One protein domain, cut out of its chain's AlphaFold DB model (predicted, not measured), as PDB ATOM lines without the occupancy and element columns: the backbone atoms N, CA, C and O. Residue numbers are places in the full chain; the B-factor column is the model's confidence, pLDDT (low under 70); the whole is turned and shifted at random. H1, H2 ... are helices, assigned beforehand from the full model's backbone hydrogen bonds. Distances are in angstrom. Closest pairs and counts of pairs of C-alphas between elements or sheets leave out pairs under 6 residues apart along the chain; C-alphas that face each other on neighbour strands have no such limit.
ATOM      1  N   PRO A 202      45.851 -55.435 -42.117       93.88
ATOM      2  CA  PRO A 202      44.892 -54.672 -42.911       93.88
ATOM      3  C   PRO A 202      44.212 -53.538 -42.146       93.88
ATOM      4  O   PRO A 202      44.123 -52.431 -42.671       93.88
ATOM      5  N   TYR A 203      43.819 -53.772 -40.890       94.00
ATOM      6  CA  TYR A 203      43.204 -52.751 -40.040       94.00
ATOM      7  C   TYR A 203      44.122 -51.530 -39.894       94.00
ATOM      8  O   TYR A 203      43.725 -50.402 -40.187       94.00
ATOM      9  N   HIS A 204      45.395 -51.749 -39.549       95.19
ATOM     10  CA  HIS A 204      46.359 -50.658 -39.392       95.19
ATOM     11  C   HIS A 204      46.699 -49.951 -40.708       95.19
ATOM     12  O   HIS A 204      46.952 -48.745 -40.704       95.19
ATOM     13  N   SER A 205      46.721 -50.669 -41.828       94.75
ATOM     14  CA  SER A 205      46.966 -50.062 -43.137       94.75
ATOM     15  C   SER A 205      45.795 -49.195 -43.599       94.75
ATOM     16  O   SER A 205      46.018 -48.082 -44.072       94.75
ATOM     17  N   ILE A 206      44.557 -49.666 -43.416       94.12
ATOM     18  CA  ILE A 206      43.335 -48.919 -43.744       94.12
ATOM     19  C   ILE A 206      43.255 -47.648 -42.900       94.12
ATOM     20  O   ILE A 206      43.100 -46.564 -43.462       94.12
ATOM     21  N   LEU A 207      43.444 -47.774 -41.583       93.56
ATOM     22  CA  LEU A 207      43.472 -46.647 -40.652       93.56
ATOM     23  C   LEU A 207      44.554 -45.626 -41.035       93.56
ATOM     24  O   LEU A 207      44.294 -44.429 -41.133       93.56
ATOM     25  N   SER A 208      45.771 -46.099 -41.320       93.12
ATOM     26  CA  SER A 208      46.887 -45.235 -41.711       93.12
ATOM     27  C   SER A 208      46.630 -44.491 -43.023       93.12
ATOM     28  O   SER A 208      46.990 -43.321 -43.139       93.12
ATOM     29  N   GLU A 209      46.035 -45.145 -44.021       92.06
ATOM     30  CA  GLU A 209      45.702 -44.502 -45.292       92.06
ATOM     31  C   GLU A 209      44.530 -43.519 -45.143       92.06
ATOM     32  O   GLU A 209      44.532 -42.483 -45.808       92.06
ATOM     33  N   PHE A 210      43.561 -43.798 -44.264       92.19
ATOM     34  CA  PHE A 210      42.488 -42.854 -43.943       92.19
ATOM     35  C   PHE A 210      43.043 -41.581 -43.297       92.19
ATOM     36  O   PHE A 210      42.815 -40.489 -43.813       92.19
ATOM     37  N   ASN A 211      43.890 -41.728 -42.273       91.62
ATOM     38  CA  ASN A 211      44.608 -40.616 -41.642       91.62
ATOM     39  C   ASN A 211      45.379 -39.766 -42.662       91.62
ATOM     40  O   ASN A 211      45.274 -38.541 -42.673       91.62
ATOM     41  N   ARG A 212      46.093 -40.416 -43.590       89.25
ATOM     42  CA  ARG A 212      46.837 -39.730 -44.656       89.25
ATOM     43  C   ARG A 212      45.929 -38.919 -45.586       89.25
ATOM     44  O   ARG A 212      46.330 -37.856 -46.064       89.25
ATOM     45  N   ARG A 213      44.743 -39.448 -45.898       86.50
ATOM     46  CA  ARG A 213      43.759 -38.808 -46.784       86.50
ATOM     47  C   ARG A 213      43.112 -37.604 -46.116       86.50
ATOM     48  O   ARG A 213      43.095 -36.550 -46.739       86.50
ATOM     49  N   GLN A 214      42.667 -37.751 -44.870       88.25
ATOM     50  CA  GLN A 214      42.035 -36.663 -44.124       88.25
ATOM     51  C   GLN A 214      43.034 -35.549 -43.799       88.25
ATOM     52  O   GLN A 214      42.787 -34.380 -44.077       88.25
ATOM     53  N   GLY A 215      44.223 -35.905 -43.309       80.06
ATOM     54  CA  GLY A 215      45.243 -34.928 -42.932       80.06
ATOM     55  C   GLY A 215      46.121 -34.409 -44.080       80.06
ATOM     56  O   GLY A 215      47.047 -33.636 -43.837       80.06
ATOM     57  N   LEU A 216      45.900 -34.859 -45.328       80.88
ATOM     58  CA  LEU A 216      46.661 -34.477 -46.536       80.88
ATOM     59  C   LEU A 216      48.200 -34.524 -46.371       80.88
ATOM     60  O   LEU A 216      48.959 -33.756 -46.989       80.88
ATOM     61  N   SER A 217      48.672 -35.440 -45.525       81.12
ATOM     62  CA  SER A 217      50.064 -35.566 -45.092       81.12
ATOM     63  C   SER A 217      50.390 -37.017 -44.758       81.12
ATOM     64  O   SER A 217      49.536 -37.759 -44.289       81.12
ATOM     65  N   HIS A 218      51.646 -37.425 -44.965       77.69
ATOM     66  CA  HIS A 218      52.121 -38.788 -44.669       77.69
ATOM     67  C   HIS A 218      52.250 -39.097 -43.174       77.69
ATOM     68  O   HIS A 218      52.454 -40.255 -42.826       77.69
ATOM     69  N   VAL A 219      52.141 -38.082 -42.312       82.00
ATOM     70  CA  VAL A 219      52.298 -38.197 -40.850       82.00
ATOM     71  C   VAL A 219      51.131 -37.597 -40.064       82.00
ATOM     72  O   VAL A 219      51.184 -37.553 -38.842       82.00
ATOM     73  N   ALA A 220      50.098 -37.094 -40.744       82.50
ATOM     74  CA  ALA A 220      48.951 -36.513 -40.056       82.50
ATOM     75  C   ALA A 220      48.017 -37.594 -39.508       82.50
ATOM     76  O   ALA A 220      47.970 -38.716 -40.019       82.50
ATOM     77  N   LEU A 221      47.256 -37.209 -38.489       87.38
ATOM     78  CA  LEU A 221      46.166 -37.982 -37.915       87.38
ATOM     79  C   LEU A 221      44.849 -37.317 -38.314       87.38
ATOM     80  O   LEU A 221      44.773 -36.088 -38.365       87.38
ATOM     81  N   ALA A 222      43.840 -38.124 -38.637       88.62
ATOM     82  CA  ALA A 222      42.480 -37.619 -38.739       88.62
ATOM     83  C   ALA A 222      41.990 -37.217 -37.340       88.62
ATOM     84  O   ALA A 222      42.439 -37.791 -36.343       88.62
ATOM     85  N   SER A 223      41.100 -36.228 -37.270       89.44
ATOM     86  CA  SER A 223      40.447 -35.880 -36.011       89.44
ATOM     87  C   SER A 223      39.468 -36.983 -35.602       89.44
ATOM     88  O   SER A 223      39.070 -37.806 -36.431       89.44
ATOM     89  N   GLU A 224      39.093 -37.019 -34.327       90.56
ATOM     90  CA  GLU A 224      38.155 -38.020 -33.812       90.56
ATOM     91  C   GLU A 224      36.798 -37.935 -34.526       90.56
ATOM     92  O   GLU A 224      36.233 -38.953 -34.921       90.56
ATOM     93  N   GLU A 225      36.338 -36.722 -34.836       91.19
ATOM     94  CA  GLU A 225      35.079 -36.472 -35.544       91.19
ATOM     95  C   GLU A 225      35.062 -37.115 -36.936       91.19
ATOM     96  O   GLU A 225      34.030 -37.620 -37.375       91.19
ATOM     97  N   ALA A 226      36.211 -37.171 -37.619       89.62
ATOM     98  CA  ALA A 226      36.311 -37.786 -38.941       89.62
ATOM     99  C   ALA A 226      36.071 -39.307 -38.916       89.62
ATOM    100  O   ALA A 226      35.756 -39.888 -39.953       89.62
ATOM    101  N   PHE A 227      36.229 -39.962 -37.760       90.88
ATOM    102  CA  PHE A 227      35.919 -41.385 -37.586       90.88
ATOM    103  C   PHE A 227      34.450 -41.651 -37.265       90.88
ATOM    104  O   PHE A 227      33.986 -42.774 -37.460       90.88
ATOM    105  N   HIS A 228      33.723 -40.635 -36.803       90.88
ATOM    106  CA  HIS A 228      32.275 -40.699 -36.616       90.88
ATOM    107  C   HIS A 228      31.502 -40.398 -37.906       90.88
ATOM    108  O   HIS A 228      30.304 -40.668 -37.979       90.88
ATOM    109  N   ASP A 229      32.174 -39.867 -38.928       91.44
ATOM    110  CA  ASP A 229      31.576 -39.626 -40.235       91.44
ATOM    111  C   ASP A 229      31.267 -40.957 -40.964       91.44
ATOM    112  O   ASP A 229      32.137 -41.836 -41.031       91.44
ATOM    113  N   PRO A 230      30.074 -41.126 -41.569       91.19
ATOM    114  CA  PRO A 230      29.733 -42.307 -42.371       91.19
ATOM    115  C   PRO A 230      30.736 -42.630 -43.494       91.19
ATOM    116  O   PRO A 230      30.853 -43.785 -43.924       91.19
ATOM    117  N   ASP A 231      31.490 -41.637 -43.973       88.69
ATOM    118  CA  ASP A 231      32.558 -41.836 -44.946       88.69
ATOM    119  C   ASP A 231      33.669 -42.753 -44.422       88.69
ATOM    120  O   ASP A 231      34.264 -43.484 -45.222       88.69
ATOM    121  N   TRP A 232      33.938 -42.783 -43.109       91.75
ATOM    122  CA  TRP A 232      34.885 -43.731 -42.515       91.75
ATOM    123  C   TRP A 232      34.416 -45.175 -42.704       91.75
ATOM    124  O   TRP A 232      35.159 -45.989 -43.264       91.75
ATOM    125  N   GLU A 233      33.183 -45.500 -42.307       91.00
ATOM    126  CA  GLU A 233      32.636 -46.857 -42.426       91.00
ATOM    127  C   GLU A 233      32.577 -47.312 -43.886       91.00
ATOM    128  O   GLU A 233      32.984 -48.434 -44.225       91.00
ATOM    129  N   ARG A 234      32.139 -46.417 -44.780       90.50
ATOM    130  CA  ARG A 234      32.112 -46.659 -46.225       90.50
ATOM    131  C   ARG A 234      33.516 -46.918 -46.767       90.50
ATOM    132  O   ARG A 234      33.725 -47.864 -47.535       90.50
ATOM    133  N   TYR A 235      34.483 -46.088 -46.380       90.75
ATOM    134  CA  TYR A 235      35.872 -46.215 -46.799       90.75
ATOM    135  C   TYR A 235      36.489 -47.531 -46.314       90.75
ATOM    136  O   TYR A 235      37.048 -48.277 -47.126       90.75
ATOM    137  N   ALA A 236      36.357 -47.837 -45.023       91.62
ATOM    138  CA  ALA A 236      36.879 -49.053 -44.417       91.62
ATOM    139  C   ALA A 236      36.284 -50.295 -45.092       91.62
ATOM    140  O   ALA A 236      37.030 -51.144 -45.580       91.62
ATOM    141  N   SER A 237      34.957 -50.343 -45.251       90.25
ATOM    142  CA  SER A 237      34.247 -51.452 -45.904       90.25
ATOM    143  C   SER A 237      34.709 -51.693 -47.343       90.25
ATOM    144  O   SER A 237      34.913 -52.836 -47.759       90.25
ATOM    145  N   MET A 238      34.918 -50.623 -48.116       89.31
ATOM    146  CA  MET A 238      35.446 -50.721 -49.479       89.31
ATOM    147  C   MET A 238      36.887 -51.255 -49.494       89.31
ATOM    148  O   MET A 238      37.244 -52.062 -50.357       89.31
ATOM    149  N   LYS A 239      37.737 -50.809 -48.562       88.31
ATOM    150  CA  LYS A 239      39.156 -51.186 -48.535       88.31
ATOM    151  C   LYS A 239      39.418 -52.586 -48.009       88.31
ATOM    152  O   LYS A 239      40.335 -53.224 -48.517       88.31
ATOM    153  N   THR A 240      38.598 -53.100 -47.101       86.81
ATOM    154  CA  THR A 240      38.698 -54.494 -46.642       86.81
ATOM    155  C   THR A 240      38.566 -55.483 -47.804       86.81
ATOM    156  O   THR A 240      39.272 -56.481 -47.842       86.81
ATOM    157  N   LYS A 241      37.748 -55.166 -48.819       83.25
ATOM    158  CA  LYS A 241      37.588 -55.983 -50.038       83.25
ATOM    159  C   LYS A 241      38.749 -55.865 -51.038       83.25
ATOM    160  O   LYS A 241      38.723 -56.520 -52.073       83.25
ATOM    161  N   SER A 242      39.713 -54.976 -50.787       74.38
ATOM    162  CA  SER A 242      40.828 -54.679 -51.701       74.38
ATOM    163  C   SER A 242      42.141 -55.391 -51.337       74.38
ATOM    164  O   SER A 242      43.119 -55.218 -52.068       74.38
ATOM    165  N   PHE A 243      42.184 -56.110 -50.209       65.69
ATOM    166  CA  PHE A 243      43.336 -56.908 -49.772       65.69
ATOM    167  C   PHE A 243      43.386 -58.279 -50.449       65.69
ATOM    168  O   PHE A 243      42.305 -58.829 -50.756       65.69
TER     169      PHE A 243
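AT A GLANCE: This is residues 202 to 243 of the 243 residues of an uncharacterized protein of Ciona savignyi (UniProt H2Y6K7). What shape is this? H1 and H3 make a V, running opposite ways, and the short H2 with the link before it closes the V's open end. What builds it? The 42 printed residues hold three named helices, H1, H2, H3 in chain order, and no named strand: all helix. It is compact, with a radius of gyration of the C-alphas of 9.8 A and spans of 24 by 21 by 13 A.

IN THESE COORDINATES: Where is H1? It holds residues 202 to 214, 18.3 A from C-alpha 202 at (44.892, -54.672, -42.911). What follows? H2, residues 224 to 228, is 7.0 A long; H3, residues 230 to 240, runs 15.7 A to C-alpha 240 at (38.698, -54.494, -46.642).

HOW THE PARTS SIT: How do H1 and H3 stand? They touch at a steep tilt of 44 degrees, opposite ways; their closest C-alphas, Ile 206 and Ala 236, are 6.5 A apart. And H2? It is close but not clearly touching to both: its Ala 226 C-alpha is 7.8 A from that of Gln 214 in H1 and 7.1 A from that of Trp 232 in H3, the closest pairs. Which backbone pairs form? Every O i to N i+4 pair is within hydrogen-bond range in H1 and H3; in H2 0 of 1 is, but 2 of 2 O i to N i+3 pairs are.

THE WHOLE: How large is it? The farthest C-alphas, Glu 225 and Phe 243, are 26.2 A apart. Is it continuous and confident? The printed part has no cut and no long link; pLDDT is under 70 at residue 243 alone.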